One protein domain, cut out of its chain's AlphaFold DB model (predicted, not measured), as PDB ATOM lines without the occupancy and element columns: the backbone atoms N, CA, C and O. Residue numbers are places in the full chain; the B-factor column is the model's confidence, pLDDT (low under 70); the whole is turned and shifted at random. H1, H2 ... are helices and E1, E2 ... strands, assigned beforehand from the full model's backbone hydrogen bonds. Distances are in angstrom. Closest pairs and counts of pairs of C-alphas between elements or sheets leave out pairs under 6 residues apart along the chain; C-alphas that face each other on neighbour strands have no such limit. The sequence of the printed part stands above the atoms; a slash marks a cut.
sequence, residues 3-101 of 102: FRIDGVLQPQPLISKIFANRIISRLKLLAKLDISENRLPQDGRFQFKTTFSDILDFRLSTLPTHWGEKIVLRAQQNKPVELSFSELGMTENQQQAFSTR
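What this domain is: This is residues 3 to 101 of the 102 residues of the protein "Putative type IV pilin secretion protein" of Haemophilus influenzae (UniProt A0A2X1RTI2). A twisted sheet of three strands, E3, E4 and E5, has one helix, H1, packed slantwise over one of its faces, and from the end of E5 an arm runs away from this body to two small helices, H2 and H3. A small hairpin, E1 and E2, is set off from the sheet, and its residues 5 to 10 stick out. The printed part has 99 residues with three named helices and five named strands, in the order E1 E2 H1 E3 E4 E5 H2 H3, of mixed class; both sheets, E3 - E4 - E5 and E1 - E2, are antiparallel. The whole is extended, with a radius of gyration of the C-alphas of 19.6 A, and elongated, spanning 58 by 30 by 26 A, the arm making much of the length.

Where its parts are: E1 is residues 3 to 5, beginning at C-alpha 3 at (-23.417, -2.703, -14.169), and E2 is residues 8 to 11. H1, residues 17 to 30, is 20.1 A long. E3, residues 42 to 49, is 23.1 A long, E4, residues 55 to 65, is 31.3 A, and E5, residues 68 to 77, is 29.5 A, ending at C-alpha 77 at (-8.639, -9.614, -15.283). H2 is residues 85 to 88. H3, residues 92 to 99, is 10.6 A long and ends at C-alpha 99 at (-12.935, -36.568, -27.432).

How they stand to each other: E3, E4 and E5 form a meander, each strand the antiparallel neighbour of the one before. E3 and E4 are a hairpin at 152 degrees, with N 44 and O 60 2.9 A apart, within hydrogen-bond range. E4 and E5 are a hairpin at 160 degrees, with N 70 and O 63 at 2.8 A. H1 is on this sheet, two layers with the helix on one face, at a height over the sheet of 7.8 A. It lies over E5 and only just over E4, on which 3 of its C-alphas fall, and runs slantwise to the strands, at 45 degrees to E5 on the local plane. The closest C-alphas of H1 and E3 are those of Leu 30 and Phe 46, 6.1 A. E1 and E2 are a hairpin at 143 degrees, with N 5 and O 8 at 2.9 A; both are apart from E3, E4 and E5. H2 and H3 are close but not clearly touching, the closest C-alphas being those of Phe 85 and Gln 95, 7.5 A; neither is on the sheet E3 E4 E5. Every O i to N i+4 pair is within hydrogen-bond range in H1 and H3, and H2 is too short for such a pair.

The domain as a whole: The two C-alphas farthest apart are those of Ile 18 and Thr 100, 60.3 A. The printed part has no cut. The link from H1 to E3, 11 residues, is long. The mean pLDDT of the printed part is 90.6, and residues 100 to 101 are under 70.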
ATOM      1  N   PHE A   3     -24.438  -1.655 -14.075       97.00
ATOM      2  CA  PHE A   3     -23.417  -2.703 -14.169       97.00
ATOM      3  C   PHE A   3     -23.951  -3.884 -14.965       97.00
ATOM      4  O   PHE A   3     -25.154  -4.124 -14.961       97.00
ATOM      5  N   ARG A   4     -23.075  -4.600 -15.672       97.38
ATOM      6  CA  ARG A   4     -23.422  -5.877 -16.296       97.38
ATOM      7  C   ARG A   4     -22.825  -6.988 -15.441       97.38
ATOM      8  O   ARG A   4     -21.606  -7.099 -15.396       97.38
ATOM      9  N   ILE A   5     -23.676  -7.758 -14.777       95.62
ATOM     10  CA  ILE A   5     -23.297  -8.874 -13.903       95.62
ATOM     11  C   ILE A   5     -23.977 -10.114 -14.475       95.62
ATOM     12  O   ILE A   5     -25.166 -10.060 -14.787       95.62
ATOM     13  N   ASP A   6     -23.196 -11.162 -14.733       94.06
ATOM     14  CA  ASP A   6     -23.656 -12.410 -15.365       94.06
ATOM     15  C   ASP A   6     -24.451 -12.177 -16.662       94.06
ATOM     16  O   ASP A   6     -25.477 -12.786 -16.943       94.06
ATOM     17  N   GLY A   7     -23.994 -11.206 -17.460       95.06
ATOM     18  CA  GLY A   7     -24.625 -10.825 -18.724       95.06
ATOM     19  C   GLY A   7     -25.811  -9.861 -18.597       95.06
ATOM     20  O   GLY A   7     -26.142  -9.198 -19.586       95.06
ATOM     21  N   VAL A   8     -26.379  -9.674 -17.404       97.25
ATOM     22  CA  VAL A   8     -27.594  -8.878 -17.166       97.25
ATOM     23  C   VAL A   8     -27.261  -7.472 -16.667       97.25
ATOM     24  O   VAL A   8     -26.371  -7.275 -15.843       97.25
ATOM     25  N   LEU A   9     -27.976  -6.458 -17.170       98.00
ATOM     26  CA  LEU A   9     -27.806  -5.071 -16.731       98.00
ATOM     27  C   LEU A   9     -28.574  -4.797 -15.435       98.00
ATOM     28  O   LEU A   9     -29.798  -4.873 -15.410       98.00
ATOM     29  N   GLN A  10     -27.856  -4.371 -14.402       97.50
ATOM     30  CA  GLN A  10     -28.400  -4.011 -13.100       97.50
ATOM     31  C   GLN A  10     -28.316  -2.489 -12.887       97.50
ATOM     32  O   GLN A  10     -27.210  -1.925 -12.926       97.50
ATOM     33  N   PRO A  11     -29.453  -1.789 -12.702       96.88
ATOM     34  CA  PRO A  11     -29.467  -0.355 -12.450       96.88
ATOM     35  C   PRO A  11     -28.857  -0.024 -11.091       96.88
ATOM     36  O   PRO A  11     -29.051  -0.726 -10.108       96.88
ATOM     37  N   GLN A  12     -28.117   1.076 -11.062       94.88
ATOM     38  CA  GLN A  12     -27.502   1.641  -9.869       94.88
ATOM     39  C   GLN A  12     -28.112   3.015  -9.592       94.88
ATOM     40  O   GLN A  12     -28.551   3.667 -10.558       94.88
ATOM     41  N   PRO A  13     -28.078   3.493  -8.333       94.25
ATOM     42  CA  PRO A  13     -28.581   4.808  -7.963       94.25
ATOM     43  C   PRO A  13     -28.122   5.918  -8.912       94.25
ATOM     44  O   PRO A  13     -27.027   5.889  -9.495       94.25
ATOM     45  N   LEU A  14     -29.005   6.892  -9.112       90.56
ATOM     46  CA  LEU A  14     -28.707   8.042  -9.949       90.56
ATOM     47  C   LEU A  14     -27.657   8.916  -9.263       90.56
ATOM     48  O   LEU A  14     -27.703   9.152  -8.060       90.56
ATOM     49  N   ILE A  15     -26.717   9.408 -10.061       89.44
ATOM     50  CA  ILE A  15     -25.736  10.407  -9.643       89.44
ATOM     51  C   ILE A  15     -26.132  11.749 -10.250       89.44
ATOM     52  O   ILE A  15     -26.679  11.792 -11.355       89.44
ATOM     53  N   SER A  16     -25.859  12.852  -9.551       92.06
ATOM     54  CA  SER A  16     -26.135  14.174 -10.114       92.06
ATOM     55  C   SER A  16     -25.265  14.432 -11.350       92.06
ATOM     56  O   SER A  16     -24.150  13.915 -11.478       92.06
ATOM     57  N   LYS A  17     -25.758  15.273 -12.264       87.94
ATOM     58  CA  LYS A  17     -25.063  15.595 -13.520       87.94
ATOM     59  C   LYS A  17     -23.669  16.195 -13.293       87.94
ATOM     60  O   LYS A  17     -22.739  15.895 -14.035       87.94
ATOM     61  N   ILE A  18     -23.504  16.992 -12.234       91.25
ATOM     62  CA  ILE A  18     -22.217  17.603 -11.869       91.25
ATOM     63  C   ILE A  18     -21.194  16.516 -11.516       91.25
ATOM     64  O   ILE A  18     -20.063  16.547 -12.000       91.25
ATOM     65  N   PHE A  19     -21.594  15.521 -10.717       92.94
ATOM     66  CA  PHE A  19     -20.724  14.392 -10.388       92.94
ATOM     67  C   PHE A  19     -20.417  13.534 -11.617       92.94
ATOM     68  O   PHE A  19     -19.268  13.133 -11.793       92.94
ATOM     69  N   ALA A  20     -21.395  13.312 -12.502       92.19
ATOM     70  CA  ALA A  20     -21.186  12.562 -13.739       92.19
ATOM     71  C   ALA A  20     -20.092  13.188 -14.624       92.19
ATOM     72  O   ALA A  20     -19.179  12.482 -15.045       92.19
ATOM     73  N   ASN A  21     -20.115  14.510 -14.827       92.56
ATOM     74  CA  ASN A  21     -19.096  15.204 -15.623       92.56
ATOM     75  C   ASN A  21     -17.690  15.071 -15.016       92.56
ATOM     76  O   ASN A  21     -16.733  14.784 -15.731       92.56
ATOM     77  N   ARG A  22     -17.563  15.200 -13.688       95.00
ATOM     78  CA  ARG A  22     -16.275  15.013 -12.992       95.00
ATOM     79  C   ARG A  22     -15.736  13.592 -13.159       95.00
ATOM     80  O   ARG A  22     -14.532  13.410 -13.342       95.00
ATOM     81  N   ILE A  23     -16.619  12.592 -13.117       95.44
ATOM     82  CA  ILE A  23     -16.260  11.189 -13.354       95.44
ATOM     83  C   ILE A  23     -15.779  11.001 -14.798       95.44
ATOM     84  O   ILE A  23     -14.730  10.397 -15.000       95.44
ATOM     85  N   ILE A  24     -16.487  11.555 -15.788       95.56
ATOM     86  CA  ILE A  24     -16.099  11.482 -17.208       95.56
ATOM     87  C   ILE A  24     -14.690  12.050 -17.415       95.56
ATOM     88  O   ILE A  24     -13.833  11.357 -17.962       95.56
ATOM     89  N   SER A  25     -14.410  13.259 -16.914       96.62
ATOM     90  CA  SER A  25     -13.081  13.875 -17.036       96.62
ATOM     91  C   SER A  25     -11.991  13.035 -16.367       96.62
ATOM     92  O   SER A  25     -10.909  12.865 -16.929       96.62
ATOM     93  N   ARG A  26     -12.268  12.457 -15.187       97.12
ATOM     94  CA  ARG A  26     -11.305  11.591 -14.494       97.12
ATOM     95  C   ARG A  26     -11.019  10.312 -15.278       97.12
ATOM     96  O   ARG A  26      -9.862   9.911 -15.357       97.12
ATOM     97  N   LEU A  27     -12.042   9.687 -15.858       97.25
ATOM     98  CA  LEU A  27     -11.885   8.479 -16.669       97.25
ATOM     99  C   LEU A  27     -11.107   8.762 -17.956       97.25
ATOM    100  O   LEU A  27     -10.183   8.014 -18.271       97.25
ATOM    101  N   LYS A  28     -11.416   9.864 -18.652       97.88
ATOM    102  CA  LYS A  28     -10.657  10.305 -19.830       97.88
ATOM    103  C   LYS A  28      -9.181  10.518 -19.500       97.88
ATOM    104  O   LYS A  28      -8.328   9.988 -20.202       97.88
ATOM    105  N   LEU A  29      -8.881  11.182 -18.382       97.69
ATOM    106  CA  LEU A  29      -7.506  11.380 -17.923       97.69
ATOM    107  C   LEU A  29      -6.777  10.053 -17.670       97.69
ATOM    108  O   LEU A  29      -5.655   9.875 -18.140       97.69
ATOM    109  N   LEU A  30      -7.406   9.109 -16.958       97.06
ATOM    110  CA  LEU A  30      -6.811   7.794 -16.684       97.06
ATOM    111  C   LEU A  30      -6.486   7.033 -17.975       97.06
ATOM    112  O   LEU A  30      -5.436   6.402 -18.066       97.06
ATOM    113  N   ALA A  31      -7.363   7.131 -18.972       97.62
ATOM    114  CA  ALA A  31      -7.225   6.471 -20.265       97.62
ATOM    115  C   ALA A  31      -6.419   7.272 -21.307       97.62
ATOM    116  O   ALA A  31      -6.346   6.837 -22.455       97.62
ATOM    117  N   LYS A  32      -5.824   8.414 -20.922       97.81
ATOM    118  CA  LYS A  32      -5.076   9.332 -21.805       97.81
ATOM    119  C   LYS A  32      -5.892   9.840 -23.008       97.81
ATOM    120  O   LYS A  32      -5.359   9.985 -24.104       97.81
ATOM    121  N   LEU A  33      -7.181  10.094 -22.796       98.25
ATOM    122  CA  LEU A  33      -8.102  10.664 -23.782       98.25
ATOM    123  C   LEU A  33      -8.168  12.189 -23.672       98.25
ATOM    124  O   LEU A  33      -7.904  12.753 -22.605       98.25
ATOM    125  N   ASP A  34      -8.583  12.851 -24.751       97.81
ATOM    126  CA  ASP A  34      -8.779  14.299 -24.760       97.81
ATOM    127  C   ASP A  34     -10.052  14.662 -23.982       97.81
ATOM    128  O   ASP A  34     -11.175  14.311 -24.358       97.81
ATOM    129  N   ILE A  35      -9.867  15.359 -22.860       97.12
ATOM    130  CA  ILE A  35     -10.946  15.802 -21.970       97.12
ATOM    131  C   ILE A  35     -11.774  16.920 -22.615       97.12
ATOM    132  O   ILE A  35     -12.964  17.033 -22.316       97.12
ATOM    133  N   SER A  36     -11.162  17.733 -23.477       96.56
ATOM    134  CA  SER A  36     -11.820  18.857 -24.146       96.56
ATOM    135  C   SER A  36     -12.710  18.410 -25.307       96.56
ATOM    136  O   SER A  36     -13.717  19.058 -25.591       96.56
ATOM    137  N   GLU A  37     -12.396  17.273 -25.933       96.62
ATOM    138  CA  GLU A  37     -13.177  16.728 -27.039       96.62
ATOM    139  C   GLU A  37     -14.353  15.884 -26.528       96.62
ATOM    140  O   GLU A  37     -14.174  14.875 -25.846       96.62
ATOM    141  N   ASN A  38     -15.573  16.288 -26.874       95.62
ATOM    142  CA  ASN A  38     -16.827  15.640 -26.471       95.62
ATOM    143  C   ASN A  38     -17.808  15.434 -27.640       95.62
ATOM    144  O   ASN A  38     -18.954  15.044 -27.415       95.62
ATOM    145  N   ARG A  39     -17.375  15.710 -28.875       95.94
ATOM    146  CA  ARG A  39     -18.162  15.629 -30.116       95.94
ATOM    147  C   ARG A  39     -17.840  14.376 -30.918       95.94
ATOM    148  O   ARG A  39     -18.642  13.983 -31.761       95.94
ATOM    149  N   LEU A  40     -16.685  13.759 -30.668       97.62
ATOM    150  CA  LEU A  40     -16.247  12.526 -31.315       97.62
ATOM    151  C   LEU A  40     -16.175  11.370 -30.307       97.62
ATOM    152  O   LEU A  40     -15.826  11.596 -29.146       97.62
ATOM    153  N   PRO A  41     -16.487  10.131 -30.730       98.25
ATOM    154  CA  PRO A  41     -16.209   8.950 -29.925       98.25
ATOM    155  C   PRO A  41     -14.705   8.821 -29.653       98.25
ATOM    156  O   PRO A  41     -13.886   9.130 -30.518       98.25
ATOM    157  N   GLN A  42     -14.343   8.335 -28.467       98.56
ATOM    158  CA  GLN A  42     -12.950   8.071 -28.096       98.56
ATOM    159  C   GLN A  42     -12.831   6.739 -27.361       98.56
ATOM    160  O   GLN A  42     -13.674   6.424 -26.516       98.56
ATOM    161  N   ASP A  43     -11.745   6.015 -27.619       98.25
ATOM    162  CA  ASP A  43     -11.437   4.726 -27.008       98.25
ATOM    163  C   ASP A  43     -10.043   4.748 -26.389       98.25
ATOM    164  O   ASP A  43      -9.071   5.167 -27.013       98.25
ATOM    165  N   GLY A  44      -9.936   4.266 -25.157       97.62
ATOM    166  CA  GLY A  44      -8.686   4.242 -24.411       97.62
ATOM    167  C   GLY A  44      -8.583   3.037 -23.492       97.62
ATOM    168  O   GLY A  44      -9.521   2.248 -23.326       97.62
ATOM    169  N   ARG A  45      -7.409   2.873 -22.888       97.50
ATOM    170  CA  ARG A  45      -7.145   1.811 -21.917       97.50
ATOM    171  C   ARG A  45      -6.356   2.350 -20.746       97.50
ATOM    172  O   ARG A  45      -5.555   3.265 -20.907       97.50
ATOM    173  N   PHE A  46      -6.562   1.752 -19.587       96.31
ATOM    174  CA  PHE A  46      -5.748   2.016 -18.412       96.31
ATOM    175  C   PHE A  46      -5.709   0.787 -17.515       96.31
ATOM    176  O   PHE A  46      -6.621  -0.037 -17.532       96.31
ATOM    177  N   GLN A  47      -4.649   0.683 -16.724       94.31
ATOM    178  CA  GLN A  47      -4.529  -0.327 -15.685       94.31
ATOM    179  C   GLN A  47      -4.885   0.283 -14.340       94.31
ATOM    180  O   GLN A  47      -4.561   1.438 -14.057       94.31
ATOM    181  N   PHE A  48      -5.548  -0.502 -13.503       91.31
ATOM    182  CA  PHE A  48      -5.861  -0.124 -12.139       91.31
ATOM    183  C   PHE A  48      -5.389  -1.223 -11.195       91.31
ATOM    184  O   PHE A  48      -5.832  -2.368 -11.287       91.31
ATOM    185  N   LYS A  49      -4.481  -0.862 -10.285       89.88
ATOM    186  CA  LYS A  49      -4.041  -1.750  -9.213       89.88
ATOM    187  C   LYS A  49      -5.039  -1.655  -8.065       89.88
ATOM    188  O   LYS A  49      -5.226  -0.585  -7.489       89.88
ATOM    189  N   THR A  50      -5.690  -2.768  -7.759       85.62
ATOM    190  CA  THR A  50      -6.623  -2.864  -6.634       85.62
ATOM    191  C   THR A  50      -5.870  -2.880  -5.300       85.62
ATOM    192  O   THR A  50      -4.670  -3.154  -5.248       85.62
ATOM    193  N   THR A  51      -6.584  -2.640  -4.199       87.31
ATOM    194  CA  THR A  51      -6.030  -2.742  -2.837       87.31
ATOM    195  C   THR A  51      -5.474  -4.139  -2.534       87.31
ATOM    196  O   THR A  51      -4.523  -4.270  -1.772       87.31
ATOM    197  N   PHE A  52      -6.005  -5.178  -3.186       82.56
ATOM    198  CA  PHE A  52      -5.569  -6.571  -3.045       82.56
ATOM    199  C   PHE A  52      -4.423  -6.950  -4.002       82.56
ATOM    200  O   PHE A  52      -4.140  -8.124  -4.199       82.56
ATOM    201  N   SER A  53      -3.752  -5.964  -4.604       77.12
ATOM    202  CA  SER A  53      -2.639  -6.119  -5.556       77.12
ATOM    203  C   SER A  53      -2.960  -6.778  -6.902       77.12
ATOM    204  O   SER A  53      -2.070  -6.837  -7.750       77.12
ATOM    205  N   ASP A  54      -4.208  -7.168  -7.166       82.81
ATOM    206  CA  ASP A  54      -4.632  -7.541  -8.516       82.81
ATOM    207  C   ASP A  54      -4.566  -6.319  -9.449       82.81
ATOM    208  O   ASP A  54      -5.026  -5.225  -9.095       82.81
ATOM    209  N   ILE A  55      -4.022  -6.516 -10.652       88.25
ATOM    210  CA  ILE A  55      -4.041  -5.531 -11.737       88.25
ATOM    211  C   ILE A  55      -5.238  -5.841 -12.635       88.25
ATOM    212  O   ILE A  55      -5.366  -6.946 -13.162       88.25
ATOM    213  N   LEU A  56      -6.118  -4.857 -12.796       91.00
ATOM    214  CA  LEU A  56      -7.244  -4.916 -13.721       91.00
ATOM    215  C   LEU A  56      -6.961  -4.029 -14.928       91.00
ATOM    216  O   LEU A  56      -6.639  -2.847 -14.784       91.00
ATOM    217  N   ASP A  57      -7.139  -4.590 -16.118       93.81
ATOM    218  CA  ASP A  57      -7.067  -3.861 -17.373       93.81
ATOM    219  C   ASP A  57      -8.458  -3.352 -17.740       93.81
ATOM    220  O   ASP A  57      -9.407  -4.119 -17.922       93.81
ATOM    221  N   PHE A  58      -8.586  -2.039 -17.871       95.88
ATOM    222  CA  PHE A  58      -9.821  -1.396 -18.277       95.88
ATOM    223  C   PHE A  58      -9.743  -0.938 -19.728       95.88
ATOM    224  O   PHE A  58      -8.776  -0.303 -20.150       95.88
ATOM    225  N   ARG A  59     -10.809  -1.209 -20.484       97.38
ATOM    226  CA  ARG A  59     -11.117  -0.497 -21.730       97.38
ATOM    227  C   ARG A  59     -12.196   0.537 -21.452       97.38
ATOM    228  O   ARG A  59     -13.224   0.205 -20.863       97.38
ATOM    229  N   LEU A  60     -11.953   1.765 -21.878       98.19
ATOM    230  CA  LEU A  60     -12.875   2.884 -21.779       98.19
ATOM    231  C   LEU A  60     -13.317   3.272 -23.188       98.19
ATOM    232  O   LEU A  60     -12.463   3.549 -24.023       98.19
ATOM    233  N   SER A  61     -14.624   3.348 -23.410       98.19
ATOM    234  CA  SER A  61     -15.212   3.893 -24.635       98.19
ATOM    235  C   SER A  61     -16.135   5.050 -24.279       98.19
ATOM    236  O   SER A  61     -16.930   4.961 -23.335       98.19
ATOM    237  N   THR A  62     -16.036   6.131 -25.041       98.00
ATOM    238  CA  THR A  62     -16.836   7.347 -24.885       98.00
ATOM    239  C   THR A  62     -17.633   7.593 -26.162       98.00
ATOM    240  O   THR A  62     -17.150   7.320 -27.259       98.00
ATOM    241  N   LEU A  63     -18.875   8.053 -26.023       97.94
ATOM    242  CA  LEU A  63     -19.761   8.326 -27.150       97.94
ATOM    243  C   LEU A  63     -20.573   9.603 -26.883       97.94
ATOM    244  O   LEU A  63     -21.256   9.661 -25.854       97.94
ATOM    245  N   PRO A  64     -20.569  10.592 -27.793       96.94
ATOM    246  CA  PRO A  64     -21.445  11.755 -27.692       96.94
ATOM    247  C   PRO A  64     -22.922  11.344 -27.778       96.94
ATOM    248  O   PRO A  64     -23.316  10.513 -28.593       96.94
ATOM    249  N   THR A  65     -23.760  11.937 -26.933       94.69
ATOM    250  CA  THR A  65     -25.221  11.772 -26.930       94.69
ATOM    251  C   THR A  65     -25.897  13.128 -26.724       94.69
ATOM    252  O   THR A  65     -25.251  14.090 -26.311       94.69
ATOM    253  N   HIS A  66     -27.214  13.219 -26.933       93.06
ATOM    254  CA  HIS A  66     -27.951  14.472 -26.722       93.06
ATOM    255  C   HIS A  66     -27.837  15.052 -25.303       93.06
ATOM    256  O   HIS A  66     -27.907  16.266 -25.137       93.06
ATOM    257  N   TRP A  67     -27.633  14.221 -24.276       88.12
ATOM    258  CA  TRP A  67     -27.579  14.673 -22.878       88.12
ATOM    259  C   TRP A  67     -26.157  14.790 -22.309       88.12
ATOM    260  O   TRP A  67     -25.998  15.024 -21.108       88.12
ATOM    261  N   GLY A  68     -25.134  14.654 -23.157       90.62
ATOM    262  CA  GLY A  68     -23.721  14.628 -22.780       90.62
ATOM    263  C   GLY A  68     -23.032  13.372 -23.304       90.62
ATOM    264  O   GLY A  68     -23.449  12.795 -24.302       90.62
ATOM    265  N   GLU A  69     -21.990  12.909 -22.626       95.25
ATOM    266  CA  GLU A  69     -21.237  11.734 -23.070       95.25
ATOM    267  C   GLU A  69     -21.699  10.458 -22.364       95.25
ATOM    268  O   GLU A  69     -21.804  10.386 -21.137       95.25
ATOM    269  N   LYS A  70     -21.937   9.410 -23.151       95.62
ATOM    270  CA  LYS A  70     -22.096   8.048 -22.655       95.62
ATOM    271  C   LYS A  70     -20.715   7.428 -22.487       95.62
ATOM    272  O   LYS A  70     -19.915   7.424 -23.415       95.62
ATOM    273  N   ILE A  71     -20.486   6.829 -21.324       96.69
ATOM    274  CA  ILE A  71     -19.263   6.095 -21.011       96.69
ATOM    275  C   ILE A  71     -19.569   4.612 -20.835       96.69
ATOM    276  O   ILE A  71     -20.544   4.243 -20.173       96.69
ATOM    277  N   VAL A  72     -18.711   3.763 -21.394       97.75
ATOM    278  CA  VAL A  72     -18.676   2.326 -21.124       97.75
ATOM    279  C   VAL A  72     -17.280   1.954 -20.646       97.75
ATOM    280  O   VAL A  72     -16.286   2.274 -21.290       97.75
ATOM    281  N   LEU A  73     -17.218   1.261 -19.511       97.00
ATOM    282  CA  LEU A  73     -16.003   0.652 -18.985       97.00
ATOM    283  C   LEU A  73     -16.132  -0.863 -19.080       97.00
ATOM    284  O   LEU A  73     -17.150  -1.429 -18.680       97.00
ATOM    285  N   ARG A  74     -15.083  -1.515 -19.570       96.31
ATOM    286  CA  ARG A  74     -14.939  -2.968 -19.531       96.31
ATOM    287  C   ARG A  74     -13.723  -3.320 -18.694       96.31
ATOM    288  O   ARG A  74     -12.611  -2.994 -19.098       96.31
ATOM    289  N   ALA A  75     -13.952  -3.979 -17.564       92.69
ATOM    290  CA  ALA A  75     -12.897  -4.561 -16.746       92.69
ATOM    291  C   ALA A  75     -12.500  -5.927 -17.314       92.69
ATOM    292  O   ALA A  75     -13.366  -6.713 -17.699       92.69
ATOM    293  N   GLN A  76     -11.205  -6.202 -17.359       90.31
ATOM    294  CA  GLN A  76     -10.648  -7.493 -17.723       90.31
ATOM    295  C   GLN A  76      -9.570  -7.855 -16.702       90.31
ATOM    296  O   GLN A  76      -8.651  -7.076 -16.453       90.31
ATOM    297  N   GLN A  77      -9.693  -9.037 -16.104       83.69
ATOM    298  CA  GLN A  77      -8.639  -9.614 -15.283       83.69
ATOM    299  C   GLN A  77      -7.772 -10.487 -16.188       83.69
ATOM    300  O   GLN A  77      -8.257 -11.453 -16.769       83.69
ATOM    301  N   ASN A  78      -6.496 -10.139 -16.333       70.56
ATOM    302  CA  ASN A  78      -5.544 -10.908 -17.135       70.56
ATOM    303  C   ASN A  78      -4.968 -12.081 -16.327       70.56
ATOM    304  O   ASN A  78      -3.759 -12.181 -16.136       70.56
ATOM    305  N   LYS A  79      -5.843 -12.956 -15.816       73.12
ATOM    306  CA  LYS A  79      -5.437 -14.244 -15.245       73.12
ATOM    307  C   LYS A  79      -5.574 -15.307 -16.338       73.12
ATOM    308  O   LYS A  79      -6.666 -15.424 -16.894       73.12
ATOM    309  N   PRO A  80      -4.503 -16.046 -16.684       70.56
ATOM    310  CA  PRO A  80      -4.629 -17.229 -17.522       70.56
ATOM    311  C   PRO A  80      -5.611 -18.179 -16.839       70.56
ATOM    312  O   PRO A  80      -5.398 -18.559 -15.689       70.56
ATOM    313  N   VAL A  81      -6.710 -18.498 -17.514       72.00
ATOM    314  CA  VAL A  81      -7.619 -19.550 -17.067       72.00
ATOM    315  C   VAL A  81      -7.328 -20.750 -17.951       72.00
ATOM    316  O   VAL A  81      -7.736 -20.782 -19.111       72.00
ATOM    317  N   GLU A  82      -6.573 -21.705 -17.424       72.25
ATOM    318  CA  GLU A  82      -6.516 -23.041 -18.005       72.25
ATOM    319  C   GLU A  82      -7.758 -23.783 -17.519       72.25
ATOM    320  O   GLU A  82      -7.823 -24.208 -16.371       72.25
ATOM    321  N   LEU A  83      -8.782 -23.854 -18.370       73.31
ATOM    322  CA  LEU A  83      -9.940 -24.706 -18.115       73.31
ATOM    323  C   LEU A  83      -9.617 -26.103 -18.631       73.31
ATOM    324  O   LEU A  83      -9.368 -26.287 -19.825       73.31
ATOM    325  N   SER A  84      -9.647 -27.090 -17.744       76.81
ATOM    326  CA  SER A  84      -9.673 -28.492 -18.148       76.81
ATOM    327  C   SER A  84     -10.997 -28.816 -18.845       76.81
ATOM    328  O   SER A  84     -12.026 -28.178 -18.607       76.81
ATOM    329  N   PHE A  85     -11.008 -29.847 -19.695       74.38
ATOM    330  CA  PHE A  85     -12.226 -30.282 -20.391       74.38
ATOM    331  C   PHE A  85     -13.386 -30.598 -19.435       74.38
ATOM    332  O   PHE A  85     -14.542 -30.320 -19.753       74.38
ATOM    333  N   SER A  86     -13.077 -31.119 -18.244       77.12
ATOM    334  CA  SER A  86     -14.052 -31.401 -17.187       77.12
ATOM    335  C   SER A  86     -14.707 -30.147 -16.597       77.12
ATOM    336  O   SER A  86     -15.832 -30.215 -16.113       77.12
ATOM    337  N   GLU A  87     -14.042 -28.994 -16.658       82.06
ATOM    338  CA  GLU A  87     -14.518 -27.734 -16.069       82.06
ATOM    339  C   GLU A  87     -15.375 -26.908 -17.033       82.06
ATOM    340  O   GLU A  87     -15.961 -25.898 -16.646       82.06
ATOM    341  N   LEU A  88     -15.511 -27.352 -18.286       84.81
ATOM    342  CA  LEU A  88     -16.336 -26.690 -19.300       84.81
ATOM    343  C   LEU A  88     -17.847 -26.876 -19.074       84.81
ATOM    344  O   LEU A  88     -18.650 -26.345 -19.840       84.81
ATOM    345  N   GLY A  89     -18.247 -27.642 -18.051       86.62
ATOM    346  CA  GLY A  89     -19.652 -27.923 -17.742       86.62
ATOM    347  C   GLY A  89     -20.306 -28.932 -18.693       86.62
ATOM    348  O   GLY A  89     -21.532 -29.002 -18.769       86.62
ATOM    349  N   MET A  90     -19.504 -29.704 -19.433       87.75
ATOM    350  CA  MET A  90     -19.991 -30.781 -20.295       87.75
ATOM    351  C   MET A  90     -20.415 -31.991 -19.463       87.75
ATOM    352  O   MET A  90     -19.697 -32.413 -18.559       87.75
ATOM    353  N   THR A  91     -21.538 -32.606 -19.829       88.88
ATOM    354  CA  THR A  91     -21.910 -33.940 -19.332       88.88
ATOM    355  C   THR A  91     -20.927 -35.003 -19.832       88.88
ATOM    356  O   THR A  91     -20.300 -34.825 -20.877       88.88
ATOM    357  N   GLU A  92     -20.821 -36.138 -19.140       86.50
ATOM    358  CA  GLU A  92     -19.912 -37.234 -19.524       86.50
ATOM    359  C   GLU A  92     -20.129 -37.700 -20.973       86.50
ATOM    360  O   GLU A  92     -19.173 -37.854 -21.734       86.50
ATOM    361  N   ASN A  93     -21.390 -37.815 -21.401       88.12
ATOM    362  CA  ASN A  93     -21.737 -38.182 -22.776       88.12
ATOM    363  C   ASN A  93     -21.224 -37.158 -23.804       88.12
ATOM    364  O   ASN A  93     -20.767 -37.531 -24.884       88.12
ATOM    365  N   GLN A  94     -21.287 -35.861 -23.483       87.69
ATOM    366  CA  GLN A  94     -20.768 -34.798 -24.351       87.69
ATOM    367  C   GLN A  94     -19.239 -34.821 -24.411       87.69
ATOM    368  O   GLN A  94     -18.680 -34.640 -25.492       87.69
ATOM    369  N   GLN A  95     -18.574 -35.090 -23.284       86.44
ATOM    370  CA  GLN A  95     -17.117 -35.208 -23.229       86.44
ATOM    371  C   GLN A  95     -16.626 -36.364 -24.109       86.44
ATOM    372  O   GLN A  95     -15.761 -36.154 -24.955       86.44
ATOM    373  N   GLN A  96     -17.242 -37.546 -23.992       85.81
ATOM    374  CA  GLN A  96     -16.898 -38.719 -24.806       85.81
ATOM    375  C   GLN A  96     -17.132 -38.484 -26.306       85.81
ATOM    376  O   GLN A  96     -16.300 -38.840 -27.142       85.81
ATOM    377  N   ALA A  97     -18.251 -37.851 -26.670       84.88
ATOM    378  CA  ALA A  97     -18.554 -37.539 -28.066       84.88
ATOM    379  C   ALA A  97     -17.557 -36.535 -28.674       84.88
ATOM    380  O   ALA A  97     -17.224 -36.633 -29.856       84.88
ATOM    381  N   PHE A  98     -17.081 -35.576 -27.875       82.62
ATOM    382  CA  PHE A  98     -16.120 -34.564 -28.310       82.62
ATOM    383  C   PHE A  98     -14.696 -35.132 -28.416       82.62
ATOM    384  O   PHE A  98     -14.017 -34.887 -29.411       82.62
ATOM    385  N   SER A  99     -14.270 -35.954 -27.449       77.81
ATOM    386  CA  SER A  99     -12.935 -36.568 -27.432       77.81
ATOM    387  C   SER A  99     -12.721 -37.600 -28.539       77.81
ATOM    388  O   SER A  99     -11.594 -37.815 -28.956       77.81
ATOM    389  N   THR A 100     -13.789 -38.233 -29.032       67.00
ATOM    390  CA  THR A 100     -13.707 -39.277 -30.074       67.00
ATOM    391  C   THR A 100     -13.529 -38.700 -31.492       67.00
ATOM    392  O   THR A 100     -13.293 -39.444 -32.440       67.00
ATOM    393  N   ARG A 101     -13.661 -37.377 -31.674       57.78
ATOM    394  CA  ARG A 101     -13.562 -36.692 -32.982       57.78
ATOM    395  C   ARG A 101     -12.263 -35.904 -33.203       57.78
ATOM    396  O   ARG A 101     -12.178 -35.179 -34.193       57.78
TER     397      ARG A 101